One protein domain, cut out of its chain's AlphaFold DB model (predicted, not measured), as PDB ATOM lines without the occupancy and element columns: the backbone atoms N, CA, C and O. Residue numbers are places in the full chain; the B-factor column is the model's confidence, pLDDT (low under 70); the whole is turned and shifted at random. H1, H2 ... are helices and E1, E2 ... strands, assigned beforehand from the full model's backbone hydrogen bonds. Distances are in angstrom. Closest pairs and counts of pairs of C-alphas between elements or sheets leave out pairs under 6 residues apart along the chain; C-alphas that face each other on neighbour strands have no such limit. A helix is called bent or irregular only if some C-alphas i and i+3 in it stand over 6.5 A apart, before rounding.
ATOM      1  N   SER A   7     -35.461  -1.121  64.226       84.38
ATOM      2  CA  SER A   7     -35.618  -0.070  63.212       84.38
ATOM      3  C   SER A   7     -36.944   0.669  63.393       84.38
ATOM      4  O   SER A   7     -36.986   1.902  63.395       84.38
ATOM      5  N   GLN A   8     -38.020  -0.076  63.655       82.56
ATOM      6  CA  GLN A   8     -39.326   0.476  63.998       82.56
ATOM      7  C   GLN A   8     -39.256   1.326  65.271       82.56
ATOM      8  O   GLN A   8     -39.743   2.459  65.287       82.56
ATOM      9  N   ALA A   9     -38.598   0.823  66.320       83.12
ATOM     10  CA  ALA A   9     -38.413   1.560  67.565       83.12
ATOM     11  C   ALA A   9     -37.617   2.863  67.352       83.12
ATOM     12  O   ALA A   9     -38.030   3.919  67.830       83.12
ATOM     13  N   GLU A  10     -36.525   2.835  66.585       86.00
ATOM     14  CA  GLU A  10     -35.760   4.037  66.221       86.00
ATOM     15  C   GLU A  10     -36.607   5.050  65.436       86.00
ATOM     16  O   GLU A  10     -36.571   6.250  65.726       86.00
ATOM     17  N   GLY A  11     -37.419   4.577  64.485       84.44
ATOM     18  CA  GLY A  11     -38.348   5.405  63.719       84.44
ATOM     19  C   GLY A  11     -39.382   6.117  64.598       84.44
ATOM     20  O   GLY A  11     -39.619   7.319  64.430       84.44
ATOM     21  N   LEU A  12     -39.956   5.407  65.573       82.81
ATOM     22  CA  LEU A  12     -40.906   5.961  66.546       82.81
ATOM     23  C   LEU A  12     -40.251   7.007  67.447       82.81
ATOM     24  O   LEU A  12     -40.814   8.087  67.643       82.81
ATOM     25  N   VAL A  13     -39.042   6.726  67.937       84.19
ATOM     26  CA  VAL A  13     -38.281   7.669  68.764       84.19
ATOM     27  C   VAL A  13     -37.953   8.946  67.992       84.19
ATOM     28  O   VAL A  13     -38.209  10.048  68.469       84.19
ATOM     29  N   ASN A  14     -37.478   8.834  66.753       84.12
ATOM     30  CA  ASN A  14     -37.221  10.008  65.915       84.12
ATOM     31  C   ASN A  14     -38.497  10.827  65.651       84.12
ATOM     32  O   ASN A  14     -38.448  12.052  65.509       84.12
ATOM     33  N   ARG A  15     -39.658  10.169  65.560       79.38
ATOM     34  CA  ARG A  15     -40.950  10.841  65.377       79.38
ATOM     35  C   ARG A  15     -41.387  11.591  66.639       79.38
ATOM     36  O   ARG A  15     -41.762  12.753  66.518       79.38
ATOM     37  N   ILE A  16     -41.295  10.988  67.830       78.19
ATOM     38  CA  ILE A  16     -41.676  11.678  69.077       78.19
ATOM     39  C   ILE A  16     -40.719  12.824  69.414       78.19
ATOM     40  O   ILE A  16     -41.174  13.896  69.799       78.19
ATOM     41  N   MET A  17     -39.417  12.657  69.158       77.81
ATOM     42  CA  MET A  17     -38.443  13.732  69.350       77.81
ATOM     43  C   MET A  17     -38.737  14.934  68.449       77.81
ATOM     44  O   MET A  17     -38.567  16.067  68.866       77.81
ATOM     45  N   ARG A  18     -39.249  14.734  67.229       73.75
ATOM     46  CA  ARG A  18     -39.741  15.863  66.420       73.75
ATOM     47  C   ARG A  18     -40.982  16.521  67.031       73.75
ATOM     48  O   ARG A  18     -41.083  17.741  66.991       73.75
ATOM     49  N   GLY A  19     -41.880  15.733  67.622       69.75
ATOM     50  CA  GLY A  19     -43.093  16.224  68.283       69.75
ATOM     51  C   GLY A  19     -42.830  17.092  69.518       69.75
ATOM     52  O   GLY A  19     -43.563  18.048  69.745       69.75
ATOM     53  N   PHE A  20     -41.762  16.828  70.277       68.62
ATOM     54  CA  PHE A  20     -41.392  17.657  71.434       68.62
ATOM     55  C   PHE A  20     -40.829  19.037  71.071       68.62
ATOM     56  O   PHE A  20     -40.716  19.880  71.952       68.62
ATOM     57  N   LYS A  21     -40.520  19.311  69.795       60.34
ATOM     58  CA  LYS A  21     -40.009  20.623  69.360       60.34
ATOM     59  C   LYS A  21     -41.077  21.722  69.275       60.34
ATOM     60  O   LYS A  21     -40.714  22.881  69.129       60.34
ATOM     61  N   HIS A  22     -42.367  21.386  69.284       54.22
ATOM     62  CA  HIS A  22     -43.442  22.379  69.172       54.22
ATOM     63  C   HIS A  22     -43.887  22.825  70.564       54.22
ATOM     64  O   HIS A  22     -44.751  22.187  71.159       54.22
ATOM     65  N   SER A  23     -43.274  23.897  71.076       53.28
ATOM     66  CA  SER A  23     -43.703  24.559  72.312       53.28
ATOM     67  C   SER A  23     -45.170  24.963  72.202       53.28
ATOM     68  O   SER A  23     -45.542  25.692  71.278       53.28
ATOM     69  N   GLY A  24     -45.991  24.484  73.135       52.38
ATOM     70  CA  GLY A  24     -47.342  25.004  73.319       52.38
ATOM     71  C   GLY A  24     -47.312  26.519  73.535       52.38
ATOM     72  O   GLY A  24     -46.360  27.061  74.094       52.38
ATOM     73  N   ASP A  25     -48.344  27.204  73.058       55.00
ATOM     74  CA  ASP A  25     -48.445  28.654  73.169       55.00
ATOM     75  C   ASP A  25     -48.622  29.055  74.649       55.00
ATOM     76  O   ASP A  25     -49.553  28.605  75.323       55.00
ATOM     77  N   ASN A  26     -47.722  29.895  75.181       60.88
ATOM     78  CA  ASN A  26     -47.684  30.274  76.608       60.88
ATOM     79  C   ASN A  26     -48.948  31.023  77.076       60.88
ATOM     80  O   ASN A  26     -49.190  31.165  78.277       60.88
ATOM     81  N   HIS A  27     -49.770  31.485  76.135       63.25
ATOM     82  CA  HIS A  27     -50.962  32.281  76.391       63.25
ATOM     83  C   HIS A  27     -51.999  31.563  77.277       63.25
ATOM     84  O   HIS A  27     -52.634  32.194  78.123       63.25
ATOM     85  N   GLU A  28     -52.158  30.242  77.140       71.62
ATOM     86  CA  GLU A  28     -53.141  29.483  77.933       71.62
ATOM     87  C   GLU A  28     -52.753  29.387  79.413       71.62
ATOM     88  O   GLU A  28     -53.617  29.422  80.291       71.62
ATOM     89  N   PHE A  29     -51.452  29.331  79.706       76.62
ATOM     90  CA  PHE A  29     -50.945  29.317  81.074       76.62
ATOM     91  C   PHE A  29     -51.091  30.675  81.756       76.62
ATOM     92  O   PHE A  29     -51.464  30.727  82.927       76.62
ATOM     93  N   SER A  30     -50.869  31.777  81.035       77.19
ATOM     94  CA  SER A  30     -51.053  33.126  81.586       77.19
ATOM     95  C   SER A  30     -52.493  33.366  82.051       77.19
ATOM     96  O   SER A  30     -52.715  33.986  83.090       77.19
ATOM     97  N   GLN A  31     -53.482  32.812  81.342       79.88
ATOM     98  CA  GLN A  31     -54.896  32.931  81.715       79.88
ATOM     99  C   GLN A  31     -55.246  32.217  83.027       79.88
ATOM    100  O   GLN A  31     -56.208  32.605  83.694       79.88
ATOM    101  N   LEU A  32     -54.469  31.204  83.429       83.44
ATOM    102  CA  LEU A  32     -54.696  30.486  84.684       83.44
ATOM    103  C   LEU A  32     -54.546  31.392  85.909       83.44
ATOM    104  O   LEU A  32     -55.255  31.183  86.893       83.44
ATOM    105  N   GLY A  33     -53.675  32.406  85.841       79.56
ATOM    106  CA  GLY A  33     -53.431  33.346  86.941       79.56
ATOM    107  C   GLY A  33     -54.663  34.160  87.347       79.56
ATOM    108  O   GLY A  33     -54.752  34.616  88.483       79.56
ATOM    109  N   ASN A  34     -55.655  34.278  86.458       85.31
ATOM    110  CA  ASN A  34     -56.896  35.011  86.721       85.31
ATOM    111  C   ASN A  34     -57.950  34.173  87.462       85.31
ATOM    112  O   ASN A  34     -58.989  34.689  87.880       85.31
ATOM    113  N   TYR A  35     -57.733  32.863  87.605       87.81
ATOM    114  CA  TYR A  35     -58.683  31.980  88.264       87.81
ATOM    115  C   TYR A  35     -58.388  31.821  89.753       87.81
ATOM    116  O   TYR A  35     -57.248  31.698  90.185       87.81
ATOM    117  N   LYS A  36     -59.455  31.696  90.556       89.75
ATOM    118  CA  LYS A  36     -59.328  31.209  91.937       89.75
ATOM    119  C   LYS A  36     -58.698  29.815  91.936       89.75
ATOM    120  O   LYS A  36     -59.021  29.001  91.069       89.75
ATOM    121  N   ARG A  37     -57.918  29.504  92.975       88.88
ATOM    122  CA  ARG A  37     -57.097  28.286  93.094       88.88
ATOM    123  C   ARG A  37     -57.782  26.989  92.650       88.88
ATOM    124  O   ARG A  37     -57.240  26.237  91.854       88.88
ATOM    125  N   LYS A  38     -59.013  26.746  93.108       88.88
ATOM    126  CA  LYS A  38     -59.791  25.546  92.749       88.88
ATOM    127  C   LYS A  38     -60.133  25.457  91.256       88.88
ATOM    128  O   LYS A  38     -60.203  24.366  90.700       88.88
ATOM    129  N   LYS A  39     -60.414  26.589  90.606       90.25
ATOM    130  CA  LYS A  39     -60.666  26.626  89.158       90.25
ATOM    131  C   LYS A  39     -59.345  26.549  88.396       90.25
ATOM    132  O   LYS A  39     -59.269  25.789  87.441       90.25
ATOM    133  N   GLN A  40     -58.313  27.245  88.873       90.69
ATOM    134  CA  GLN A  40     -56.957  27.180  88.333       90.69
ATOM    135  C   GLN A  40     -56.454  25.731  88.249       90.69
ATOM    136  O   GLN A  40     -56.063  25.295  87.173       90.69
ATOM    137  N   SER A  41     -56.549  24.959  89.337       90.38
ATOM    138  CA  SER A  41     -56.103  23.561  89.364       90.38
ATOM    139  C   SER A  41     -56.887  22.671  88.399       90.38
ATOM    140  O   SER A  41     -56.303  21.874  87.672       90.38
ATOM    141  N   ARG A  42     -58.214  22.833  88.325       90.69
ATOM    142  CA  ARG A  42     -59.062  22.091  87.376       90.69
ATOM    143  C   ARG A  42     -58.698  22.389  85.924       90.69
ATOM    144  O   ARG A  42     -58.639  21.460  85.122       90.69
ATOM    145  N   GLU A  43     -58.477  23.657  85.589       91.44
ATOM    146  CA  GLU A  43     -58.074  24.052  84.238       91.44
ATOM    147  C   GLU A  43     -56.648  23.592  83.924       91.44
ATOM    148  O   GLU A  43     -56.419  23.072  82.838       91.44
ATOM    149  N   LEU A  44     -55.722  23.645  84.886       90.44
ATOM    150  CA  LEU A  44     -54.372  23.103  84.730       90.44
ATOM    151  C   LEU A  44     -54.401  21.603  84.405       90.44
ATOM    152  O   LEU A  44     -53.775  21.178  83.443       90.44
ATOM    153  N   VAL A  45     -55.198  20.804  85.122       91.31
ATOM    154  CA  VAL A  45     -55.346  19.366  84.831       91.31
ATOM    155  C   VAL A  45     -55.909  19.122  83.429       91.31
ATOM    156  O   VAL A  45     -55.488  18.184  82.750       91.31
ATOM    157  N   LYS A  46     -56.858  19.949  82.970       90.31
ATOM    158  CA  LYS A  46     -57.381  19.864  81.597       90.31
ATOM    159  C   LYS A  46     -56.306  20.222  80.572       90.31
ATOM    160  O   LYS A  46     -56.148  19.493  79.596       90.31
ATOM    161  N   LEU A  47     -55.552  21.294  80.810       88.31
ATOM    162  CA  LEU A  47     -54.444  21.720  79.957       88.31
ATOM    163  C   LEU A  47     -53.371  20.641  79.858       88.31
ATOM    164  O   LEU A  47     -52.989  20.280  78.749       88.31
ATOM    165  N   SER A  48     -52.964  20.050  80.982       87.00
ATOM    166  CA  SER A  48     -51.975  18.971  81.016       87.00
ATOM    167  C   SER A  48     -52.411  17.716  80.261       87.00
ATOM    168  O   SER A  48     -51.566  16.927  79.871       87.00
ATOM    169  N   LYS A  49     -53.716  17.505  80.053       82.69
ATOM    170  CA  LYS A  49     -54.235  16.399  79.231       82.69
ATOM    171  C   LYS A  49     -54.376  16.763  77.752       82.69
ATOM    172  O   LYS A  49     -54.474  15.867  76.919       82.69
ATOM    173  N   ARG A  50     -54.438  18.058  77.428       82.88
ATOM    174  CA  ARG A  50     -54.641  18.572  76.067       82.88
ATOM    175  C   ARG A  50     -53.323  18.901  75.368       82.88
ATOM    176  O   ARG A  50     -53.179  18.623  74.182       82.88
ATOM    177  N   ILE A  51     -52.382  19.512  76.084       80.12
ATOM    178  CA  ILE A  51     -51.085  19.917  75.544       80.12
ATOM    179  C   ILE A  51     -50.162  18.704  75.541       80.12
ATOM    180  O   ILE A  51     -49.815  18.168  76.587       80.12
ATOM    181  N   ASN A  52     -49.722  18.307  74.349       72.12
ATOM    182  CA  ASN A  52     -48.980  17.065  74.132       72.12
ATOM    183  C   ASN A  52     -47.624  16.991  74.865       72.12
ATOM    184  O   ASN A  52     -47.100  15.905  75.075       72.12
ATOM    185  N   GLN A  53     -47.030  18.128  75.236       77.31
ATOM    186  CA  GLN A  53     -45.776  18.166  75.997       77.31
ATOM    187  C   GLN A  53     -45.989  17.946  77.499       77.31
ATOM    188  O   GLN A  53     -45.088  17.438  78.166       77.31
ATOM    189  N   LEU A  54     -47.190  18.200  78.024       85.69
ATOM    190  CA  LEU A  54     -47.480  18.159  79.455       85.69
ATOM    191  C   LEU A  54     -48.028  16.811  79.912       85.69
ATOM    192  O   LEU A  54     -48.790  16.158  79.206       85.69
ATOM    193  N   SER A  55     -47.649  16.397  81.112       88.56
ATOM    194  CA  SER A  55     -48.176  15.198  81.758       88.56
ATOM    195  C   SER A  55     -48.775  15.585  83.093       88.56
ATOM    196  O   SER A  55     -48.083  16.107  83.966       88.56
ATOM    197  N   PHE A  56     -50.060  15.304  83.277       92.12
ATOM    198  CA  PHE A  56     -50.654  15.326  84.608       92.12
ATOM    199  C   PHE A  56     -50.182  14.099  85.398       92.12
ATOM    200  O   PHE A  56     -50.285  12.981  84.895       92.12
ATOM    201  N   ILE A  57     -49.708  14.297  86.631       92.75
ATOM    202  CA  ILE A  57     -49.167  13.214  87.461       92.75
ATOM    203  C   ILE A  57     -50.077  12.922  88.653       92.75
ATOM    204  O   ILE A  57     -50.487  11.778  88.865       92.75
ATOM    205  N   GLU A  58     -50.389  13.939  89.454       92.94
ATOM    206  CA  GLU A  58     -51.152  13.764  90.687       92.94
ATOM    207  C   GLU A  58     -51.815  15.071  91.133       92.94
ATOM    208  O   GLU A  58     -51.361  16.156  90.793       92.94
ATOM    209  N   GLN A  59     -52.897  14.987  91.906       92.56
ATOM    210  CA  GLN A  59     -53.515  16.150  92.544       92.56
ATOM    211  C   GLN A  59     -53.986  15.794  93.953       92.56
ATOM    212  O   GLN A  59     -54.398  14.659  94.198       92.56
ATOM    213  N   ARG A  60     -53.996  16.781  94.852       91.06
ATOM    214  CA  ARG A  60     -54.528  16.658  96.213       91.06
ATOM    215  C   ARG A  60     -55.532  17.776  96.503       91.06
ATOM    216  O   ARG A  60     -55.417  18.889  95.991       91.06
ATOM    217  N   TYR A  61     -56.550  17.453  97.304       83.62
ATOM    218  CA  TYR A  61     -57.601  18.373  97.760       83.62
ATOM    219  C   TYR A  61     -58.376  19.105  96.645       83.62
ATOM    220  O   TYR A  61     -58.593  20.315  96.715       83.62
ATOM    221  N   GLN A  62     -58.862  18.371  95.636       76.00
ATOM    222  CA  GLN A  62     -59.620  18.916  94.490       76.00
ATOM    223  C   GLN A  62     -60.880  19.727  94.884       76.00
ATOM    224  O   GLN A  62     -61.386  20.547  94.106       76.00
ATOM    225  N   GLU A  63     -61.409  19.506  96.089       78.38
ATOM    226  CA  GLU A  63     -62.614  20.169  96.589       78.38
ATOM    227  C   GLU A  63     -62.345  21.435  97.412       78.38
ATOM    228  O   GLU A  63     -63.266  22.243  97.565       78.38
ATOM    229  N   SER A  64     -61.106  21.666  97.860       80.75
ATOM    230  CA  SER A  64     -60.745  22.775  98.751       80.75
ATOM    231  C   SER A  64     -60.051  23.931  98.016       80.75
ATOM    232  O   SER A  64     -59.666  23.829  96.849       80.75
ATOM    233  N   ALA A  65     -59.878  25.061  98.710       80.19
ATOM    234  CA  ALA A  65     -59.053  26.169  98.226       80.19
ATOM    235  C   ALA A  65     -57.540  25.889  98.336       80.19
ATOM    236  O   ALA A  65     -56.756  26.637  97.767       80.19
ATOM    237  N   LYS A  66     -57.132  24.813  99.021       85.75
ATOM    238  CA  LYS A  66     -55.734  24.389  99.215       85.75
ATOM    239  C   LYS A  66     -55.307  23.317  98.204       85.75
ATOM    240  O   LYS A  66     -54.553  22.412  98.535       85.75
ATOM    241  N   CYS A  67     -55.864  23.356  96.996       89.50
ATOM    242  CA  CYS A  67     -55.595  22.339  95.986       89.50
ATOM    243  C   CYS A  67     -54.121  22.372  95.553       89.50
ATOM    244  O   CYS A  67     -53.573  23.445  95.287       89.50
ATOM    245  N   GLU A  68     -53.512  21.195  95.451       91.44
ATOM    246  CA  GLU A  68     -52.142  20.994  94.983       91.44
ATOM    247  C   GLU A  68     -52.163  20.112  93.739       91.44
ATOM    248  O   GLU A  68     -52.932  19.149  93.662       91.44
ATOM    249  N   VAL A  69     -51.319  20.437  92.767       93.12
ATOM    250  CA  VAL A  69     -51.238  19.729  91.491       93.12
ATOM    251  C   VAL A  69     -49.779  19.437  91.185       93.12
ATOM    252  O   VAL A  69     -48.927  20.313  91.271       93.12
ATOM    253  N   ILE A  70     -49.502  18.199  90.802       92.25
ATOM    254  CA  ILE A  70     -48.219  17.768  90.267       92.25
ATOM    255  C   ILE A  70     -48.425  17.455  88.798       92.25
ATOM    256  O   ILE A  70     -49.255  16.623  88.413       92.25
ATOM    257  N   TYR A  71     -47.639  18.123  87.977       92.00
ATOM    258  CA  TYR A  71     -47.570  17.887  86.550       92.00
ATOM    259  C   TYR A  71     -46.112  17.983  86.114       92.00
ATOM    260  O   TYR A  71     -45.221  18.224  86.923       92.00
ATOM    261  N   GLY A  72     -45.842  17.761  84.843       89.25
ATOM    262  CA  GLY A  72     -44.520  18.026  84.311       89.25
ATOM    263  C   GLY A  72     -44.538  18.149  82.810       89.25
ATOM    264  O   GLY A  72     -45.587  18.032  82.172       89.25
ATOM    265  N   GLU A  73     -43.365  18.405  82.266       86.56
ATOM    266  CA  GLU A  73     -43.171  18.656  80.851       86.56
ATOM    267  C   GLU A  73     -42.088  17.736  80.311       86.56
ATOM    268  O   GLU A  73     -41.007  17.628  80.887       86.56
ATOM    269  N   TRP A  74     -42.380  17.086  79.187       84.06
ATOM    270  CA  TRP A  74     -41.354  16.392  78.427       84.06
ATOM    271  C   TRP A  74     -40.666  17.364  77.480       84.06
ATOM    272  O   TRP A  74     -41.308  17.959  76.610       84.06
ATOM    273  N   SER A  75     -39.354  17.461  77.617       80.88
ATOM    274  CA  SER A  75     -38.498  18.334  76.830       80.88
ATOM    275  C   SER A  75     -37.389  17.530  76.151       80.88
ATOM    276  O   SER A  75     -37.154  16.353  76.440       80.88
ATOM    277  N   LEU A  76     -36.717  18.153  75.189       79.56
ATOM    278  CA  LEU A  76     -35.518  17.590  74.585       79.56
ATOM    279  C   LEU A  76     -34.298  18.339  75.091       79.56
ATOM    280  O   LEU A  76     -34.261  19.568  75.041       79.56
ATOM    281  N   SER A  77     -33.270  17.594  75.478       71.06
ATOM    282  CA  SER A  77     -31.963  18.145  75.823       71.06
ATOM    283  C   SER A  77     -30.866  17.472  74.998       71.06
ATOM    284  O   SER A  77     -30.957  16.301  74.613       71.06
ATOM    285  N   GLY A  78     -29.871  18.276  74.621       64.44
ATOM    286  CA  GLY A  78     -28.714  17.857  73.834       64.44
ATOM    287  C   GLY A  78     -27.437  17.946  74.663       64.44
ATOM    288  O   GLY A  78     -27.308  18.834  75.506       64.44
ATOM    289  N   LYS A  79     -26.479  17.052  74.407       50.94
ATOM    290  CA  LYS A  79     -25.210  16.997  75.148       50.94
ATOM    291  C   LYS A  79     -24.167  18.075  74.838       50.94
ATOM    292  O   LYS A  79     -23.187  18.124  75.565       50.94
ATOM    293  N   ASP A  90     -30.050  14.173  72.117       74.81
ATOM    294  CA  ASP A  90     -29.673  12.802  72.464       74.81
ATOM    295  C   ASP A  90     -30.457  12.261  73.667       74.81
ATOM    296  O   ASP A  90     -30.436  11.052  73.936       74.81
ATOM    297  N   THR A  91     -31.206  13.132  74.349       80.44
ATOM    298  CA  THR A  91     -32.004  12.788  75.525       80.44
ATOM    299  C   THR A  91     -33.404  13.403  75.484       80.44
ATOM    300  O   THR A  91     -33.644  14.476  74.928       80.44
ATOM    301  N   VAL A  92     -34.344  12.661  76.060       84.56
ATOM    302  CA  VAL A  92     -35.705  13.086  76.367       84.56
ATOM    303  C   VAL A  92     -35.752  13.319  77.875       84.56
ATOM    304  O   VAL A  92     -35.522  12.386  78.647       84.56
ATOM    305  N   GLY A  93     -35.985  14.561  78.279       85.69
ATOM    306  CA  GLY A  93     -36.083  14.979  79.672       85.69
ATOM    307  C   GLY A  93     -37.530  15.099  80.130       85.69
ATOM    308  O   GLY A  93     -38.420  15.334  79.315       85.69
ATOM    309  N   PHE A  94     -37.759  14.942  81.427       87.44
ATOM    310  CA  PHE A  94     -39.014  15.256  82.088       87.44
ATOM    311  C   PHE A  94     -38.751  16.132  83.307       87.44
ATOM    312  O   PHE A  94     -38.062  15.709  84.245       87.44
ATOM    313  N   ASP A  95     -39.339  17.321  83.286       87.50
ATOM    314  CA  ASP A  95     -39.224  18.318  84.341       87.50
ATOM    315  C   ASP A  95     -40.475  18.244  85.215       87.50
ATOM    316  O   ASP A  95     -41.589  18.496  84.746       87.50
ATOM    317  N   LEU A  96     -40.306  17.883  86.488       90.06
ATOM    318  CA  LEU A  96     -41.417  17.827  87.434       90.06
ATOM    319  C   LEU A  96     -41.741  19.226  87.965       90.06
ATOM    320  O   LEU A  96     -40.850  19.993  88.341       90.06
ATOM    321  N   ILE A  97     -43.032  19.525  88.048       90.44
ATOM    322  CA  ILE A  97     -43.563  20.784  88.555       90.44
ATOM    323  C   ILE A  97     -44.593  20.476  89.638       90.44
ATOM    324  O   ILE A  97     -45.537  19.709  89.434       90.44
ATOM    325  N   ILE A  98     -44.418  21.101  90.799       90.12
ATOM    326  CA  ILE A  98     -45.360  21.025  91.913       90.12
ATOM    327  C   ILE A  98     -45.952  22.408  92.105       90.12
ATOM    328  O   ILE A  98     -45.255  23.368  92.416       90.12
ATOM    329  N   ASP A  99     -47.254  22.499  91.913       89.06
ATOM    330  CA  ASP A  99     -48.028  23.715  92.047       89.06
ATOM    331  C   ASP A  99     -48.866  23.616  93.328       89.06
ATOM    332  O   ASP A  99     -49.778  22.785  93.431       89.06
ATOM    333  N   THR A 100     -48.531  24.434  94.326       88.19
ATOM    334  CA  THR A 100     -49.161  24.452  95.655       88.19
ATOM    335  C   THR A 100     -49.776  25.827  95.948       88.19
ATOM    336  O   THR A 100     -49.550  26.781  95.200       88.19
ATOM    337  N   PRO A 101     -50.582  25.975  97.018       85.31
ATOM    338  CA  PRO A 101     -51.098  27.281  97.430       85.31
ATOM    339  C   PRO A 101     -50.008  28.320  97.731       85.31
ATOM    340  O   PRO A 101     -50.251  29.514  97.583       85.31
ATOM    341  N   GLU A 102     -48.824  27.873  98.147       84.44
ATOM    342  CA  GLU A 102     -47.667  28.714  98.466       84.44
ATOM    343  C   GLU A 102     -46.880  29.138  97.216       84.44
ATOM    344  O   GLU A 102     -46.036  30.029  97.292       84.44
ATOM    345  N   GLY A 103     -47.154  28.513  96.070       83.62
ATOM    346  CA  GLY A 103     -46.538  28.832  94.793       83.62
ATOM    347  C   GLY A 103     -46.136  27.596  93.999       83.62
ATOM    348  O   GLY A 103     -46.403  26.450  94.363       83.62
ATOM    349  N   GLN A 104     -45.469  27.849  92.880       85.69
ATOM    350  CA  GLN A 104     -44.984  26.813  91.984       85.69
ATOM    351  C   GLN A 104     -43.509  26.517  92.251       85.69
ATOM    352  O   GLN A 104     -42.678  27.423  92.318       85.69
ATOM    353  N   ARG A 105     -43.181  25.231  92.357       83.50
ATOM    354  CA  ARG A 105     -41.814  24.716  92.366       83.50
ATOM    355  C   ARG A 105     -41.564  23.978  91.064       83.50
ATOM    356  O   ARG A 105     -42.178  22.943  90.809       83.50
ATOM    357  N   ASP A 106     -40.667  24.513  90.253       79.06
ATOM    358  CA  ASP A 106     -40.195  23.913  89.014       79.06
ATOM    359  C   ASP A 106     -38.724  23.491  89.144       79.06
ATOM    360  O   ASP A 106     -37.989  23.997  89.993       79.06
ATOM    361  N   LYS A 107     -38.279  22.566  88.282       73.69
ATOM    362  CA  LYS A 107     -36.847  22.361  87.992       73.69
ATOM    363  C   LYS A 107     -35.979  21.934  89.188       73.69
ATOM    364  O   LYS A 107     -34.807  22.282  89.258       73.69
ATOM    365  N   PHE A 108     -36.534  21.166  90.122       78.19
ATOM    366  CA  PHE A 108     -35.791  20.541  91.235       78.19
ATOM    367  C   PHE A 108     -35.598  19.026  91.032       78.19
ATOM    368  O   PHE A 108     -34.752  18.404  91.674       78.19
ATOM    369  N   PHE A 109     -36.374  18.435  90.122       88.38
ATOM    370  CA  PHE A 109     -36.356  17.021  89.770       88.38
ATOM    371  C   PHE A 109     -36.344  16.900  88.247       88.38
ATOM    372  O   PHE A 109     -37.266  17.365  87.574       88.38
ATOM    373  N   TYR A 110     -35.310  16.244  87.735       86.94
ATOM    374  CA  TYR A 110     -35.115  15.968  86.321       86.94
ATOM    375  C   TYR A 110     -35.084  14.467  86.098       86.94
ATOM    376  O   TYR A 110     -34.343  13.759  86.776       86.94
ATOM    377  N   LEU A 111     -35.840  13.979  85.123       89.06
ATOM    378  CA  LEU A 111     -35.761  12.597  84.670       89.06
ATOM    379  C   LEU A 111     -35.288  12.570  83.217       89.06
ATOM    380  O   LEU A 111     -35.967  13.068  82.330       89.06
ATOM    381  N   HIS A 112     -34.138  11.961  82.959       89.00
ATOM    382  CA  HIS A 112     -33.529  11.867  81.641       89.00
ATOM    383  C   HIS A 112     -33.589  10.446  81.100       89.00
ATOM    384  O   HIS A 112     -33.190   9.478  81.749       89.00
ATOM    385  N   LEU A 113     -34.016  10.335  79.851       86.75
ATOM    386  CA  LEU A 113     -34.026   9.104  79.089       86.75
ATOM    387  C   LEU A 113     -33.242   9.326  77.800       86.75
ATOM    388  O   LEU A 113     -33.665  10.072  76.919       86.75
ATOM    389  N   SER A 114     -32.087   8.674  77.663       85.12
ATOM    390  CA  SER A 114     -31.355   8.728  76.393       85.12
ATOM    391  C   SER A 114     -32.193   8.151  75.252       85.12
ATOM    392  O   SER A 114     -32.996   7.237  75.455       85.12
ATOM    393  N   LYS A 115     -31.949   8.619  74.026       84.50
ATOM    394  CA  LYS A 115     -32.568   8.071  72.810       84.50
ATOM    395  C   LYS A 115     -32.464   6.544  72.759       84.50
ATOM    396  O   LYS A 115     -33.442   5.849  72.494       84.50
ATOM    397  N   HIS A 116     -31.288   6.017  73.092       83.00
ATOM    398  CA  HIS A 116     -31.032   4.581  73.147       83.00
ATOM    399  C   HIS A 116     -31.856   3.878  74.235       83.00
ATOM    400  O   HIS A 116     -32.373   2.785  74.001       83.00
ATOM    401  N   ALA A 117     -31.996   4.489  75.416       84.19
ATOM    402  CA  ALA A 117     -32.804   3.944  76.506       84.19
ATOM    403  C   ALA A 117     -34.284   3.898  76.127       84.19
ATOM    404  O   ALA A 117     -34.928   2.875  76.352       84.19
ATOM    405  N   LEU A 118     -34.788   4.932  75.455       86.12
ATOM    406  CA  LEU A 118     -36.154   4.957  74.946       86.12
ATOM    407  C   LEU A 118     -36.399   3.871  73.889       86.12
ATOM    408  O   LEU A 118     -37.383   3.145  73.992       86.12
ATOM    409  N   VAL A 119     -35.485   3.690  72.926       85.94
ATOM    410  CA  VAL A 119     -35.573   2.599  71.932       85.94
ATOM    411  C   VAL A 119     -35.679   1.242  72.632       85.94
ATOM    412  O   VAL A 119     -36.564   0.447  72.323       85.94
ATOM    413  N   ARG A 120     -34.814   0.975  73.618       80.81
ATOM    414  CA  ARG A 120     -34.835  -0.293  74.365       80.81
ATOM    415  C   ARG A 120     -36.103  -0.471  75.191       80.81
ATOM    416  O   ARG A 120     -36.623  -1.581  75.249       80.81
ATOM    417  N   LEU A 121     -36.594   0.598  75.810       84.12
ATOM    418  CA  LEU A 121     -37.829   0.581  76.583       84.12
ATOM    419  C   LEU A 121     -39.028   0.219  75.694       84.12
ATOM    420  O   LEU A 121     -39.805  -0.660  76.050       84.12
ATOM    421  N   ILE A 122     -39.122   0.822  74.505       84.38
ATOM    422  CA  ILE A 122     -40.167   0.540  73.507       84.38
ATOM    423  C   ILE A 122     -40.140  -0.923  73.083       84.38
ATOM    424  O   ILE A 122     -41.163  -1.599  73.166       84.38
ATOM    425  N   MET A 123     -38.963  -1.428  72.700       81.88
ATOM    426  CA  MET A 123     -38.795  -2.827  72.300       81.88
ATOM    427  C   MET A 123     -39.252  -3.795  73.404       81.88
ATOM    428  O   MET A 123     -39.727  -4.887  73.111       81.88
ATOM    429  N   ARG A 124     -39.122  -3.419  74.678       80.94
ATOM    430  CA  ARG A 124     -39.477  -4.274  75.819       80.94
ATOM    431  C   ARG A 124     -40.911  -4.085  76.308       80.94
ATOM    432  O   ARG A 124     -41.394  -4.941  77.027       80.94
ATOM    433  N   SER A 125     -41.592  -3.009  75.915       78.12
ATOM    434  CA  SER A 125     -42.877  -2.580  76.491       78.12
ATOM    435  C   SER A 125     -44.027  -3.585  76.384       78.12
ATOM    436  O   SER A 125     -45.022  -3.407  77.075       78.12
ATOM    437  N   HIS A 126     -43.926  -4.602  75.520       77.06
ATOM    438  CA  HIS A 126     -45.018  -5.522  75.159       77.06
ATOM    439  C   HIS A 126     -46.293  -4.826  74.639       77.06
ATOM    440  O   HIS A 126     -47.296  -5.489  74.386       77.06
ATOM    441  N   VAL A 127     -46.248  -3.509  74.426       79.12
ATOM    442  CA  VAL A 127     -47.336  -2.694  73.890       79.12
ATOM    443  C   VAL A 127     -47.053  -2.424  72.417       79.12
ATOM    444  O   VAL A 127     -45.927  -2.118  72.028       79.12
ATOM    445  N   GLU A 128     -48.086  -2.515  71.585       78.19
ATOM    446  CA  GLU A 128     -47.988  -2.120  70.185       78.19
ATOM    447  C   GLU A 128     -48.010  -0.586  70.081       78.19
ATOM    448  O   GLU A 128     -49.019   0.070  70.351       78.19
ATOM    449  N   LEU A 129     -46.875  -0.001  69.706       80.25
ATOM    450  CA  LEU A 129     -46.682   1.443  69.611       80.25
ATOM    451  C   LEU A 129     -46.522   1.812  68.133       80.25
ATOM    452  O   LEU A 129     -45.471   1.599  67.547       80.25
ATOM    453  N   LYS A 130     -47.571   2.349  67.505       75.75
ATOM    454  CA  LYS A 130     -47.606   2.666  66.059       75.75
ATOM    455  C   LYS A 130     -47.276   4.124  65.764       75.75
ATOM    456  O   LYS A 130     -46.868   4.478  64.656       75.75
ATOM    457  N   ASN A 131     -47.490   5.001  66.740       74.88
ATOM    458  CA  ASN A 131     -47.346   6.439  66.571       74.88
ATOM    459  C   ASN A 131     -46.840   7.132  67.845       74.88
ATOM    460  O   ASN A 131     -46.738   6.536  68.918       74.88
ATOM    461  N   SER A 132     -46.496   8.411  67.702       72.56
ATOM    462  CA  SER A 132     -45.968   9.245  68.785       72.56
ATOM    463  C   SER A 132     -46.961   9.435  69.931       72.56
ATOM    464  O   SER A 132     -46.536   9.510  71.079       72.56
ATOM    465  N   THR A 133     -48.264   9.476  69.641       77.31
ATOM    466  CA  THR A 133     -49.314   9.620  70.657       77.31
ATOM    467  C   THR A 133     -49.376   8.394  71.561       77.31
ATOM    468  O   THR A 133     -49.352   8.534  72.777       77.31
ATOM    469  N   GLN A 134     -49.366   7.187  70.990       80.62
ATOM    470  CA  GLN A 134     -49.341   5.939  71.759       80.62
ATOM    471  C   GLN A 134     -48.063   5.805  72.590       80.62
ATOM    472  O   GLN A 134     -48.127   5.411  73.751       80.62
ATOM    473  N   LEU A 135     -46.910   6.180  72.025       78.75
ATOM    474  CA  LEU A 135     -45.651   6.204  72.769       78.75
ATOM    475  C   LEU A 135     -45.705   7.185  73.948       78.75
ATOM    476  O   LEU A 135     -45.220   6.870  75.031       78.75
ATOM    477  N   ARG A 136     -46.326   8.351  73.765       78.19
ATOM    478  CA  ARG A 136     -46.536   9.308  74.848       78.19
ATOM    479  C   ARG A 136     -47.465   8.754  75.922       78.19
ATOM    480  O   ARG A 136     -47.091   8.761  77.086       78.19
ATOM    481  N   SER A 137     -48.619   8.208  75.547       82.31
ATOM    482  CA  SER A 137     -49.527   7.567  76.504       82.31
ATOM    483  C   SER A 137     -48.835   6.445  77.280       82.31
ATOM    484  O   SER A 137     -49.055   6.302  78.480       82.31
ATOM    485  N   PHE A 138     -47.949   5.689  76.627       85.12
ATOM    486  CA  PHE A 138     -47.097   4.712  77.295       85.12
ATOM    487  C   PHE A 138     -46.144   5.371  78.305       85.12
ATOM    488  O   PHE A 138     -46.127   4.956  79.464       85.12
ATOM    489  N   LEU A 139     -45.408   6.420  77.919       85.88
ATOM    490  CA  LEU A 139     -44.530   7.168  78.831       85.88
ATOM    491  C   LEU A 139     -45.301   7.749  80.025       85.88
ATOM    492  O   LEU A 139     -44.864   7.586  81.160       85.88
ATOM    493  N   ASP A 140     -46.473   8.339  79.798       83.88
ATOM    494  CA  ASP A 140     -47.339   8.872  80.855       83.88
ATOM    495  C   ASP A 140     -47.833   7.764  81.795       83.88
ATOM    496  O   ASP A 140     -47.846   7.944  83.014       83.88
ATOM    497  N   SER A 141     -48.157   6.582  81.253       85.50
ATOM    498  CA  SER A 141     -48.615   5.434  82.048       85.50
ATOM    499  C   SER A 141     -47.561   4.906  83.027       85.50
ATOM    500  O   SER A 141     -47.907   4.394  84.094       85.50
ATOM    501  N   ILE A 142     -46.273   5.052  82.694       87.19
ATOM    502  CA  ILE A 142     -45.161   4.637  83.559       87.19
ATOM    503  C   ILE A 142     -44.597   5.798  84.390       87.19
ATOM    504  O   ILE A 142     -43.960   5.553  85.416       87.19
ATOM    505  N   CYS A 143     -44.855   7.049  83.990       88.88
ATOM    506  CA  CYS A 143     -44.226   8.251  84.538       88.88
ATOM    507  C   CYS A 143     -44.421   8.382  86.053       88.88
ATOM    508  O   CYS A 143     -43.439   8.488  86.785       88.88
ATOM    509  N   LYS A 144     -45.661   8.278  86.562       90.31
ATOM    510  CA  LYS A 144     -45.921   8.395  88.012       90.31
ATOM    511  C   LYS A 144     -45.144   7.352  88.820       90.31
ATOM    512  O   LYS A 144     -44.498   7.696  89.807       90.31
ATOM    513  N   LYS A 145     -45.185   6.080  88.403       89.25
ATOM    514  CA  LYS A 145     -44.474   4.986  89.090       89.25
ATOM    515  C   LYS A 145     -42.961   5.204  89.068       89.25
ATOM    516  O   LYS A 145     -42.279   4.942  90.056       89.25
ATOM    517  N   LEU A 146     -42.447   5.712  87.953       89.62
ATOM    518  CA  LEU A 146     -41.039   6.026  87.788       89.62
ATOM    519  C   LEU A 146     -40.607   7.175  88.708       89.62
ATOM    520  O   LEU A 146     -39.615   7.025  89.417       89.62
ATOM    521  N   ILE A 147     -41.378   8.266  88.774       91.19
ATOM    522  CA  ILE A 147     -41.124   9.392  89.688       91.19
ATOM    523  C   ILE A 147     -41.137   8.916  91.143       91.19
ATOM    524  O   ILE A 147     -40.188   9.172  91.876       91.19
ATOM    525  N   LEU A 148     -42.163   8.163  91.548       91.12
ATOM    526  CA  LEU A 148     -42.260   7.602  92.898       91.12
ATOM    527  C   LEU A 148     -41.036   6.751  93.266       91.12
ATOM    528  O   LEU A 148     -40.503   6.856  94.370       91.12
ATOM    529  N   SER A 149     -40.552   5.947  92.321       88.88
ATOM    530  CA  SER A 149     -39.359   5.123  92.521       88.88
ATOM    531  C   SER A 149     -38.084   5.962  92.636       88.88
ATOM    532  O   SER A 149     -37.229   5.678  93.474       88.88
ATOM    533  N   CYS A 150     -37.974   7.034  91.850       90.19
ATOM    534  CA  CYS A 150     -36.885   8.004  91.959       90.19
ATOM    535  C   CYS A 150     -36.905   8.718  93.322       90.19
ATOM    536  O   CYS A 150     -35.868   8.825  93.977       90.19
ATOM    537  N   CYS A 151     -38.081   9.128  93.808       90.56
ATOM    538  CA  CYS A 151     -38.247   9.689  95.151       90.56
ATOM    539  C   CYS A 151     -37.857   8.684  96.248       90.56
ATOM    540  O   CYS A 151     -37.207   9.058  97.224       90.56
ATOM    541  N   ALA A 152     -38.193   7.399  96.088       88.69
ATOM    542  CA  ALA A 152     -37.781   6.349  97.018       88.69
ATOM    543  C   ALA A 152     -36.251   6.176  97.054       88.69
ATOM    544  O   ALA A 152     -35.663   6.116  98.138       88.69
ATOM    545  N   LEU A 153     -35.603   6.152  95.882       87.81
ATOM    546  CA  LEU A 153     -34.145   6.087  95.755       87.81
ATOM    547  C   LEU A 153     -33.478   7.293  96.428       87.81
ATOM    548  O   LEU A 153     -32.541   7.130  97.211       87.81
ATOM    549  N   TRP A 154     -34.007   8.491  96.189       88.25
ATOM    550  CA  TRP A 154     -33.522   9.721  96.805       88.25
ATOM    551  C   TRP A 154     -33.678   9.716  98.326       88.25
ATOM    552  O   TRP A 154     -32.711   9.970  99.043       88.25
ATOM    553  N   SER A 155     -34.855   9.344  98.839       87.88
ATOM    554  CA  SER A 155     -35.089   9.229 100.285       87.88
ATOM    555  C   SER A 155     -34.095   8.270 100.946       87.88
ATOM    556  O   SER A 155     -33.563   8.561 102.018       87.88
ATOM    557  N   LYS A 156     -33.797   7.139 100.293       84.56
ATOM    558  CA  LYS A 156     -32.816   6.160 100.776       84.56
ATOM    559  C   LYS A 156     -31.389   6.715 100.765       84.56
ATOM    560  O   LYS A 156     -30.671   6.498 101.736       84.56
ATOM    561  N   SER A 157     -31.004   7.434  99.709       83.12
ATOM    562  CA  SER A 157     -29.685   8.074  99.586       83.12
ATOM    563  C   SER A 157     -29.444   9.108 100.694       83.12
ATOM    564  O   SER A 157     -28.403   9.073 101.342       83.12
ATOM    565  N   ILE A 158     -30.444   9.943 101.018       83.38
ATOM    566  CA  ILE A 158     -30.351  10.891 102.144       83.38
ATOM    567  C   ILE A 158     -30.159  10.152 103.476       83.38
ATOM    568  O   ILE A 158     -29.330  10.541 104.296       83.38
ATOM    569  N   LYS A 159     -30.928   9.081 103.708       80.06
ATOM    570  CA  LYS A 159     -30.909   8.341 104.980       80.06
ATOM    571  C   LYS A 159     -29.671   7.466 105.165       80.06
ATOM    572  O   LYS A 159     -29.367   7.085 106.292       80.06
ATOM    573  N   SER A 160     -28.981   7.092 104.088       71.62
ATOM    574  CA  SER A 160     -27.886   6.128 104.140       71.62
ATOM    575  C   SER A 160     -26.716   6.558 103.259       71.62
ATOM    576  O   SER A 160     -26.701   6.321 102.056       71.62
ATOM    577  N   GLN A 161     -25.677   7.113 103.889       57.91
ATOM    578  CA  GLN A 161     -24.444   7.579 103.232       57.91
ATOM    579  C   GLN A 161     -23.639   6.474 102.509       57.91
ATOM    580  O   GLN A 161     -22.666   6.774 101.826       57.91
ATOM    581  N   LYS A 162     -24.010   5.192 102.657       54.94
ATOM    582  CA  LYS A 162     -23.311   4.036 102.057       54.94
ATOM    583  C   LYS A 162     -24.007   3.448 100.823       54.94
ATOM    584  O   LYS A 162     -23.518   2.465 100.268       54.94
ATOM    585  N   VAL A 163     -25.155   3.981 100.410       59.78
ATOM    586  CA  VAL A 163     -25.936   3.403  99.308       59.78
ATOM    587  C   VAL A 163     -25.503   4.027  97.984       59.78
ATOM    588  O   VAL A 163     -25.410   5.245  97.863       59.78
ATOM    589  N   LYS A 164     -25.244   3.183  96.978       66.12
ATOM    590  CA  LYS A 164     -25.006   3.639  95.605       66.12
ATOM    591  C   LYS A 164     -26.237   4.408  95.126       66.12
ATOM    592  O   LYS A 164     -27.353   3.923  95.290       66.12
ATOM    593  N   ASN A 165     -26.044   5.565  94.496       78.69
ATOM    594  CA  ASN A 165     -27.123   6.348  93.885       78.69
ATOM    595  C   ASN A 165     -27.657   5.687  92.595       78.69
ATOM    596  O   ASN A 165     -27.934   6.352  91.607       78.69
ATOM    597  N   GLU A 166     -27.769   4.366  92.576       79.88
ATOM    598  CA  GLU A 166     -28.208   3.560  91.448       79.88
ATOM    599  C   GLU A 166     -29.212   2.524  91.963       79.88
ATOM    600  O   GLU A 166     -29.103   2.047  93.094       79.88
ATOM    601  N   GLY A 167     -30.192   2.172  91.140       75.06
ATOM    602  CA  GLY A 167     -31.163   1.138  91.469       75.06
ATOM    603  C   GLY A 167     -31.973   0.694  90.261       75.06
ATOM    604  O   GLY A 167     -31.822   1.220  89.157       75.06
ATOM    605  N   TYR A 168     -32.858  -0.270  90.487       76.75
ATOM    606  CA  TYR A 168     -33.788  -0.763  89.480       76.75
ATOM    607  C   TYR A 168     -35.223  -0.456  89.871       76.75
ATOM    608  O   TYR A 168     -35.616  -0.533  91.034       76.75
ATOM    609  N   VAL A 169     -36.013  -0.132  88.857       78.75
ATOM    610  CA  VAL A 169     -37.451   0.061  88.963       78.75
ATOM    611  C   VAL A 169     -38.129  -1.010  88.123       78.75
ATOM    612  O   VAL A 169     -37.792  -1.171  86.952       78.75
ATOM    613  N   LEU A 170     -39.075  -1.738  88.719       77.06
ATOM    614  CA  LEU A 170     -39.893  -2.723  88.016       77.06
ATOM    615  C   LEU A 170     -41.281  -2.133  87.751       77.06
ATOM    616  O   LEU A 170     -42.067  -1.938  88.678       77.06
ATOM    617  N   ILE A 171     -41.588  -1.838  86.490       77.88
ATOM    618  CA  ILE A 171     -42.905  -1.332  86.073       77.88
ATOM    619  C   ILE A 171     -43.421  -2.203  84.939       77.88
ATOM    620  O   ILE A 171     -42.824  -2.217  83.873       77.88
ATOM    621  N   ASN A 172     -44.555  -2.877  85.143       74.75
ATOM    622  CA  ASN A 172     -45.185  -3.725  84.122       74.75
ATOM    623  C   ASN A 172     -44.176  -4.733  83.525       74.75
ATOM    624  O   ASN A 172     -43.992  -4.787  82.314       74.75
ATOM    625  N   ASP A 173     -43.445  -5.440  84.394       72.12
ATOM    626  CA  ASP A 173     -42.357  -6.374  84.051       72.12
ATOM    627  C   ASP A 173     -41.130  -5.762  83.344       72.12
ATOM    628  O   ASP A 173     -40.171  -6.467  83.018       72.12
ATOM    629  N   LEU A 174     -41.095  -4.437  83.173       75.75
ATOM    630  CA  LEU A 174     -39.937  -3.715  82.662       75.75
ATOM    631  C   LEU A 174     -38.964  -3.409  83.788       75.75
ATOM    632  O   LEU A 174     -39.253  -2.611  84.678       75.75
ATOM    633  N   PHE A 175     -37.774  -3.985  83.684       76.69
ATOM    634  CA  PHE A 175     -36.616  -3.597  84.478       76.69
ATOM    635  C   PHE A 175     -35.992  -2.320  83.910       76.69
ATOM    636  O   PHE A 175     -35.415  -2.329  82.816       76.69
ATOM    637  N   ILE A 176     -36.120  -1.226  84.656       81.94
ATOM    638  CA  ILE A 176     -35.644   0.107  84.283       81.94
ATOM    639  C   ILE A 176     -34.521   0.503  85.254       81.94
ATOM    640  O   ILE A 176     -34.810   0.832  86.406       81.94
ATOM    641  N   PRO A 177     -33.243   0.456  84.836       80.62
ATOM    642  CA  PRO A 177     -32.140   0.926  85.662       80.62
ATOM    643  C   PRO A 177     -32.148   2.453  85.732       80.62
ATOM    644  O   PRO A 177     -32.184   3.131  84.701       80.62
ATOM    645  N   VAL A 178     -32.073   2.984  86.947       86.38
ATOM    646  CA  VAL A 178     -32.093   4.417  87.241       86.38
ATOM    647  C   VAL A 178     -30.859   4.780  88.046       86.38
ATOM    648  O   VAL A 178     -30.477   4.078  88.981       86.38
ATOM    649  N   VAL A 179     -30.252   5.907  87.693       87.56
ATOM    650  CA  VAL A 179     -29.138   6.500  88.429       87.56
ATOM    651  C   VAL A 179     -29.488   7.911  88.826       87.56
ATOM    652  O   VAL A 179     -30.003   8.659  88.007       87.56
ATOM    653  N   MET A 180     -29.222   8.253  90.078       89.56
ATOM    654  CA  MET A 180     -29.444   9.567  90.647       89.56
ATOM    655  C   MET A 180     -28.115  10.312  90.783       89.56
ATOM    656  O   MET A 180     -27.135   9.797  91.315       89.56
ATOM    657  N   GLU A 181     -28.111  11.562  90.359       88.75
ATOM    658  CA  GLU A 181     -27.001  12.494  90.496       88.75
ATOM    659  C   GLU A 181     -27.522  13.805  91.093       88.75
ATOM    660  O   GLU A 181     -28.699  14.158  90.954       88.75
ATOM    661  N   THR A 182     -26.639  14.537  91.767       86.69
ATOM    662  CA  THR A 182     -26.923  15.910  92.186       86.69
ATOM    663  C   THR A 182     -26.443  16.849  91.090       86.69
ATOM    664  O   THR A 182     -25.258  16.874  90.762       86.69
ATOM    665  N   GLY A 183     -27.372  17.608  90.518       84.25
ATOM    666  CA  GLY A 183     -27.103  18.623  89.509       84.25
ATOM    667  C   GLY A 183     -27.472  20.016  90.004       84.25
ATOM    668  O   GLY A 183     -27.698  20.240  91.196       84.25
ATOM    669  N   LYS A 184     -27.569  20.952  89.061       80.50
ATOM    670  CA  LYS A 184     -28.072  22.300  89.314       80.50
ATOM    671  C   LYS A 184     -29.147  22.678  88.310       80.50
ATOM    672  O   LYS A 184     -29.080  22.268  87.153       80.50
ATOM    673  N   ASN A 185     -30.113  23.471  88.750       78.94
ATOM    674  CA  ASN A 185     -31.147  24.017  87.883       78.94
ATOM    675  C   ASN A 185     -30.701  25.325  87.203       78.94
ATOM    676  O   ASN A 185     -29.613  25.844  87.457       78.94
ATOM    677  N   ILE A 186     -31.567  25.903  86.363       72.19
ATOM    678  CA  ILE A 186     -31.289  27.172  85.660       72.19
ATOM    679  C   ILE A 186     -31.071  28.371  86.601       72.19
ATOM    680  O   ILE A 186     -30.520  29.384  86.186       72.19
ATOM    681  N   ARG A 187     -31.510  28.265  87.862       78.56
ATOM    682  CA  ARG A 187     -31.304  29.259  88.925       78.56
ATOM    683  C   ARG A 187     -30.073  28.930  89.778       78.56
ATOM    684  O   ARG A 187     -29.889  29.533  90.830       78.56
ATOM    685  N   ASN A 188     -29.238  27.982  89.338       77.25
ATOM    686  CA  ASN A 188     -28.046  27.494  90.037       77.25
ATOM    687  C   ASN A 188     -28.345  26.878  91.423       77.25
ATOM    688  O   ASN A 188     -27.440  26.755  92.248       77.25
ATOM    689  N   GLN A 189     -29.597  26.482  91.672       81.69
ATOM    690  CA  GLN A 189     -30.026  25.779  92.883       81.69
ATOM    691  C   GLN A 189     -29.822  24.276  92.713       81.69
ATOM    692  O   GLN A 189     -29.799  23.770  91.589       81.69
ATOM    693  N   GLU A 190     -29.667  23.569  93.829       83.56
ATOM    694  CA  GLU A 190     -29.480  22.124  93.828       83.56
ATOM    695  C   GLU A 190     -30.697  21.412  93.219       83.56
ATOM    696  O   GLU A 190     -31.844  21.743  93.508       83.56
ATOM    697  N   ALA A 191     -30.447  20.431  92.355       86.00
ATOM    698  CA  ALA A 191     -31.491  19.617  91.745       86.00
ATOM    699  C   ALA A 191     -31.103  18.140  91.767       86.00
ATOM    700  O   ALA A 191     -29.921  17.784  91.829       86.00
ATOM    701  N   ARG A 192     -32.096  17.258  91.693       89.19
ATOM    702  CA  ARG A 192     -31.873  15.820  91.523       89.19
ATOM    703  C   ARG A 192     -32.112  15.416  90.086       89.19
ATOM    704  O   ARG A 192     -33.177  15.673  89.533       89.19
ATOM    705  N   VAL A 193     -31.109  14.774  89.506       88.69
ATOM    706  CA  VAL A 193     -31.123  14.302  88.126       88.69
ATOM    707  C   VAL A 193     -31.162  12.784  88.142       88.69
ATOM    708  O   VAL A 193     -30.258  12.140  88.661       88.69
ATOM    709  N   PHE A 194     -32.210  12.207  87.570       90.31
ATOM    710  CA  PHE A 194     -32.408  10.771  87.451       90.31
ATOM    711  C   PHE A 194     -32.227  10.359  85.998       90.31
ATOM    712  O   PHE A 194     -33.021  10.729  85.144       90.31
ATOM    713  N   THR A 195     -31.201   9.571  85.698       88.19
ATOM    714  CA  THR A 195     -30.927   9.083  84.346       88.19
ATOM    715  C   THR A 195     -31.324   7.618  84.219       88.19
ATOM    716  O   THR A 195     -30.798   6.756  84.926       88.19
ATOM    717  N   ILE A 196     -32.213   7.319  83.271       86.81
ATOM    718  CA  ILE A 196     -32.542   5.949  82.877       86.81
ATOM    719  C   ILE A 196     -31.462   5.412  81.932       86.81
ATOM    720  O   ILE A 196     -31.219   5.964  80.851       86.81
ATOM    721  N   LYS A 197     -30.841   4.294  82.320       77.88
ATOM    722  CA  LYS A 197     -29.786   3.616  81.549       77.88
ATOM    723  C   LYS A 197     -30.352   2.509  80.638       77.88
ATOM    724  O   LYS A 197     -31.474   2.036  80.796       77.88
ATOM    725  N   THR A 198     -29.568   2.097  79.638       64.44
ATOM    726  CA  THR A 198     -29.951   1.090  78.628       64.44
ATOM    727  C   THR A 198     -29.652  -0.363  79.021       64.44
ATOM    728  O   THR A 198     -30.475  -1.236  78.729       64.44
ATOM    729  N   VAL A 199     -28.477  -0.655  79.604       56.69
ATOM    730  CA  VAL A 199     -27.987  -2.028  79.892       56.69
ATOM    731  C   VAL A 199     -26.906  -2.045  80.993       56.69
ATOM    732  O   VAL A 199     -26.034  -1.178  80.968       56.69
ATOM    733  N   MET A 200     -26.914  -3.070  81.867       45.53
ATOM    734  CA  MET A 200     -25.805  -4.038  82.105       45.53
ATOM    735  C   MET A 200     -26.251  -5.179  83.054       45.53
ATOM    736  O   MET A 200     -26.892  -4.852  84.047       45.53
ATOM    737  N   PRO A 201     -25.924  -6.481  82.821       46.34
ATOM    738  CA  PRO A 201     -24.971  -7.057  81.860       46.34
ATOM    739  C   PRO A 201     -25.625  -7.838  80.685       46.34
ATOM    740  O   PRO A 201     -26.820  -7.717  80.432       46.34
ATOM    741  N   LYS A 202     -24.772  -8.563  79.933       42.31
ATOM    742  CA  LYS A 202     -24.866  -9.097  78.550       42.31
ATOM    743  C   LYS A 202     -26.136  -9.849  78.120       42.31
ATOM    744  O   LYS A 202     -26.319 -10.022  76.921       42.31
ATOM    745  N   GLU A 203     -27.029 -10.215  79.028       44.22
ATOM    746  CA  GLU A 203     -28.302 -10.861  78.709       44.22
ATOM    747  C   GLU A 203     -29.390 -10.289  79.623       44.22
ATOM    748  O   GLU A 203     -29.340 -10.433  80.842       44.22
ATOM    749  N   TYR A 204     -30.367  -9.601  79.027       50.22
ATOM    750  CA  TYR A 204     -31.501  -8.992  79.734       50.22
ATOM    751  C   TYR A 204     -32.290 -10.024  80.555       50.22
ATOM    752  O   TYR A 204     -32.717  -9.727  81.668       50.22
ATOM    753  N   ASP A 205     -32.396 -11.252  80.044       52.97
ATOM    754  CA  ASP A 205     -33.056 -12.360  80.733       52.97
ATOM    755  C   ASP A 205     -32.204 -12.914  81.892       52.97
ATOM    756  O   ASP A 205     -32.748 -13.270  82.936       52.97
ATOM    757  N   GLY A 206     -30.869 -12.877  81.777       51.62
ATOM    758  CA  GLY A 206     -29.938 -13.261  82.847       51.62
ATOM    759  C   GLY A 206     -29.874 -12.266  84.013       51.62
ATOM    760  O   GLY A 206     -29.516 -12.640  85.125       51.62
ATOM    761  N   ALA A 207     -30.266 -11.005  83.799       53.38
ATOM    762  CA  ALA A 207     -30.359  -9.998  84.860       53.38
ATOM    763  C   ALA A 207     -31.630 -10.141  85.720       53.38
ATOM    764  O   ALA A 207     -31.664  -9.647  86.845       53.38
ATOM    765  N   LYS A 208     -32.668 -10.829  85.223       56.94
ATOM    766  CA  LYS A 208     -33.963 -10.967  85.907       56.94
ATOM    767  C   LYS A 208     -33.835 -11.686  87.253       56.94
ATOM    768  O   LYS A 208     -34.460 -11.256  88.217       56.94
ATOM    769  N   SER A 209     -32.994 -12.721  87.324       56.00
ATOM    770  CA  SER A 209     -32.714 -13.493  88.545       56.00
ATOM    771  C   SER A 209     -31.861 -12.726  89.563       56.00
ATOM    772  O   SER A 209     -32.068 -12.856  90.767       56.00
ATOM    773  N   SER A 210     -30.927 -11.891  89.101       54.41
ATOM    774  CA  SER A 210     -30.128 -11.032  89.983       54.41
ATOM    775  C   SER A 210     -30.948  -9.871  90.548       54.41
ATOM    776  O   SER A 210     -30.802  -9.542  91.721       54.41
ATOM    777  N   ILE A 211     -31.846  -9.284  89.747       57.53
ATOM    778  CA  ILE A 211     -32.694  -8.161  90.173       57.53
ATOM    779  C   ILE A 211     -33.871  -8.639  91.037       57.53
ATOM    780  O   ILE A 211     -34.268  -7.930  91.955       57.53
ATOM    781  N   SER A 212     -34.405  -9.850  90.822       54.94
ATOM    782  CA  SER A 212     -35.447 -10.413  91.699       54.94
ATOM    783  C   SER A 212     -34.980 -10.625  93.143       54.94
ATOM    784  O   SER A 212     -35.813 -10.709  94.040       54.94
ATOM    785  N   ASN A 213     -33.663 -10.697  93.359       51.16
ATOM    786  CA  ASN A 213     -33.051 -10.821  94.681       51.16
ATOM    787  C   ASN A 213     -32.726  -9.461  95.323       51.16
ATOM    788  O   ASN A 213     -32.366  -9.415  96.501       51.16
ATOM    789  N   GLU A 214     -32.841  -8.350  94.588       57.62
ATOM    790  CA  GLU A 214     -32.711  -7.019  95.173       57.62
ATOM    791  C   GLU A 214     -34.007  -6.633  95.892       57.62
ATOM    792  O   GLU A 214     -35.109  -6.714  95.350       57.62
ATOM    793  N   ILE A 215     -33.875  -6.188  97.144       56.22
ATOM    794  CA  ILE A 215     -34.998  -5.692  97.942       56.22
ATOM    795  C   ILE A 215     -35.612  -4.493  97.213       56.22
ATOM    796  O   ILE A 215     -34.968  -3.447  97.078       56.22
ATOM    797  N   SER A 216     -36.864  -4.647  96.773       63.47
ATOM    798  CA  SER A 216     -37.640  -3.568  96.161       63.47
ATOM    799  C   SER A 216     -37.639  -2.340  97.072       63.47
ATOM    800  O   SER A 216     -37.827  -2.447  98.287       63.47
ATOM    801  N   LEU A 217     -37.389  -1.161  96.496       71.06
ATOM    802  CA  LEU A 217     -37.437   0.084  97.254       71.06
ATOM    803  C   LEU A 217     -38.855   0.265  97.826       71.06
ATOM    804  O   LEU A 217     -39.824   0.098  97.086       71.06
ATOM    805  N   PRO A 218     -39.011   0.632  99.111       78.38
ATOM    806  CA  PRO A 218     -40.325   0.921  99.669       78.38
ATOM    807  C   PRO A 218     -40.869   2.207  99.032       78.38
ATOM    808  O   PRO A 218     -40.475   3.322  99.385       78.38
ATOM    809  N   ILE A 219     -41.751   2.034  98.050       85.44
ATOM    810  CA  ILE A 219     -42.390   3.117  97.304       85.44
ATOM    811  C   ILE A 219     -43.670   3.547  98.035       85.44
ATOM    812  O   ILE A 219     -44.516   2.711  98.352       85.44
ATOM    813  N   LYS A 220     -43.821   4.850  98.301       89.56
ATOM    814  CA  LYS A 220     -45.056   5.422  98.869       89.56
ATOM    815  C   LYS A 220     -46.157   5.530  97.804       89.56
ATOM    816  O   LYS A 220     -45.882   5.489  96.606       89.56
ATOM    817  N   GLY A 221     -47.409   5.676  98.240       88.06
ATOM    818  CA  GLY A 221     -48.571   5.741  97.343       88.06
ATOM    819  C   GLY A 221     -48.716   7.074  96.598       88.06
ATOM    820  O   GLY A 221     -49.220   7.093  95.471       88.06
ATOM    821  N   SER A 222     -48.253   8.172  97.202       91.25
ATOM    822  CA  SER A 222     -48.334   9.520  96.641       91.25
ATOM    823  C   SER A 222     -46.965  10.193  96.569       91.25
ATOM    824  O   SER A 222     -46.127  10.027  97.457       91.25
ATOM    825  N   ILE A 223     -46.740  11.008  95.532       90.44
ATOM    826  CA  ILE A 223     -45.533  11.849  95.456       90.44
ATOM    827  C   ILE A 223     -45.561  12.897  96.577       90.44
ATOM    828  O   ILE A 223     -44.516  13.237  97.129       90.44
ATOM    829  N   PHE A 224     -46.756  13.339  96.988       89.31
ATOM    830  CA  PHE A 224     -46.929  14.240  98.127       89.31
ATOM    831  C   PHE A 224     -46.461  13.637  99.453       89.31
ATOM    832  O   PHE A 224     -46.191  14.380 100.389       89.31
ATOM    833  N   ASP A 225     -46.314  12.318  99.551       90.62
ATOM    834  CA  ASP A 225     -45.790  11.709 100.770       90.62
ATOM    835  C   ASP A 225     -44.265  11.875 100.880       90.62
ATOM    836  O   ASP A 225     -43.690  11.576 101.923       90.62
ATOM    837  N   TYR A 226     -43.587  12.335  99.823       88.38
ATOM    838  CA  TYR A 226     -42.152  12.646  99.793       88.38
ATOM    839  C   TYR A 226     -41.862  14.146  99.984       88.38
ATOM    840  O   TYR A 226     -40.797  14.630  99.598       88.38
ATOM    841  N   THR A 227     -42.793  14.911 100.565       81.94
ATOM    842  CA  THR A 227     -42.611  16.356 100.797       81.94
ATOM    843  C   THR A 227     -41.376  16.680 101.622       81.94
ATOM    844  O   THR A 227     -40.770  17.712 101.388       81.94
ATOM    845  N   ASP A 228     -40.968  15.804 102.539       81.81
ATOM    846  CA  ASP A 228     -39.769  15.969 103.364       81.81
ATOM    847  C   ASP A 228     -38.499  16.150 102.522       81.81
ATOM    848  O   ASP A 228     -37.708  17.056 102.775       81.81
ATOM    849  N   ILE A 229     -38.327  15.333 101.482       83.25
ATOM    850  CA  ILE A 229     -37.149  15.403 100.607       83.25
ATOM    851  C   ILE A 229     -37.325  16.420  99.477       83.25
ATOM    852  O   ILE A 229     -36.365  17.075  99.083       83.25
ATOM    853  N   ILE A 230     -38.556  16.591  98.990       79.81
ATOM    854  CA  ILE A 230     -38.885  17.537  97.920       79.81
ATOM    855  C   ILE A 230     -38.790  18.984  98.420       79.81
ATOM    856  O   ILE A 230     -38.433  19.878  97.658       79.81
ATOM    857  N   GLN A 231     -39.123  19.233  99.692       70.69
ATOM    858  CA  GLN A 231     -39.112  20.578 100.261       70.69
ATOM    859  C   GLN A 231     -37.758  21.014 100.814       70.69
ATOM    860  O   GLN A 231     -37.536  22.218 100.907       70.69
ATOM    861  N   ALA A 232     -36.882  20.065 101.156       60.12
ATOM    862  CA  ALA A 232     -35.534  20.323 101.661       60.12
ATOM    863  C   ALA A 232     -34.525  20.759 100.576       60.12
ATOM    864  O   ALA A 232     -33.377  21.036 100.909       60.12
ATOM    865  N   SER A 233     -34.945  20.780  99.304       54.28
ATOM    866  CA  SER A 233     -34.134  21.162  98.135       54.28
ATOM    867  C   SER A 233     -34.381  22.605  97.719       54.28
ATOM    868  O   SER A 233     -35.570  23.009  97.735       54.28
TER     869      SER A 233
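Overview. This is residues 7 to 79 and 90 to 233 of the 233 residues of an uncharacterized protein of Thalassotalea algicola (UniProt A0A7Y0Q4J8). A strongly twisted sheet of seven strands curls like part of a barrel round H5b, the second arm of a long bent helix, with H7 packed on H5b. On the opposite face H3 covers E1 and E2, H2 packs on H3, and H6 sits by E5 and E6; H1 packs on H4 and H5a. The printed part has 217 residues with seven named helices and seven named strands, in the order H1 H2 H3 E1 E2 E3 E4 H4 H5 E5 E6 E7 H6 H7; the class is mixed, helices and strands. The mixed sheet runs E1 E2 E3 E4 E7 E6 E5. The whole is compact, with a radius of gyration of the C-alphas of 17.7 A and spans of 55 by 42 by 33 A.

Along the chain. Find C-alpha 7 at (-35.618, -0.070, 63.212), where H1, residues 7 to 19, begins. H2 is residues 27 to 32 and H3 37 to 50, 19.8 A long. Strands E1, 54 to 60, E2, 68 to 77, E3, 91 to 100, and E4, 103 to 114 and 31.2 A long, come next, then H4, 115 to 124. H5, 132 to 159, was assigned as one helix by its hydrogen bonds but is bent: C-alphas 141 and 144 are 7.2 A apart, and H5a, 132 to 141, and H5b, 144 to 159, stand at a steep tilt of 45 degrees. E5, 166 to 171, E6, 174 to 184, and E7, 190 to 196, form a meander, each strand the antiparallel neighbour of the one before; E6 bends by 53 degrees at residue 181. H6 is 204 to 211; H7, 223 to 231, is irregular, with C-alphas 225 and 228 7.8 A apart, and ends at C-alpha 231 (-39.112, 20.578, 100.261).

Arrangement. Look for antiparallel neighbours at N 55 and O 72 of E1 and E2, 2.8 A, N 71 and O 97 of E2 and E3, 3.0 A, N 94 and O 111 of E3 and E4, 2.7 A, N 181 and O 193 of E6 and E7, 2.8 A, and N 169 and O 176 of E5 and E6, 2.9 A; E4 and E7 are parallel, with N 112 and O 194 at 2.7 A. These pairs are within hydrogen-bond range. H5b touches H7 at C-alphas Leu 148 and Ile 223, 5.9 A. H3 is on the sheet at a height of 9.2 A and touches H2 in a helical hairpin, C-alphas Leu 32 and Gln 40 being 5.4 A apart. H1 touches H4 with residues 9 to 13 alone, closest at C-alphas Ala 9 and Val 119, 5.3 A, and H5a at Ile 16 and Ser 132, 4.9 A. H6 is on the sheet, its Ile 211 C-alpha 7.5 A from that of Tyr 168. Every O i to N i+4 pair is within range in H1, H3, H4, H5a and H5b, but 1 of 2 in H2, 1 of 4 in H6 and 2 of 5 in H7; for O i to N i+3 H6 has 3 of 5 and H7 4 of 6.

Size, cuts and confidence. The farthest C-alphas, Asn 34 and Gly 206, are 55.4 A apart. Residues 80 to 89 are not printed, and C-alphas 79 and 90 are 6.7 A apart across the cut. The link from H6 to H7 is long. Confidence is under 70 in 36 residues, among them 19 to 27 and 198 to 216.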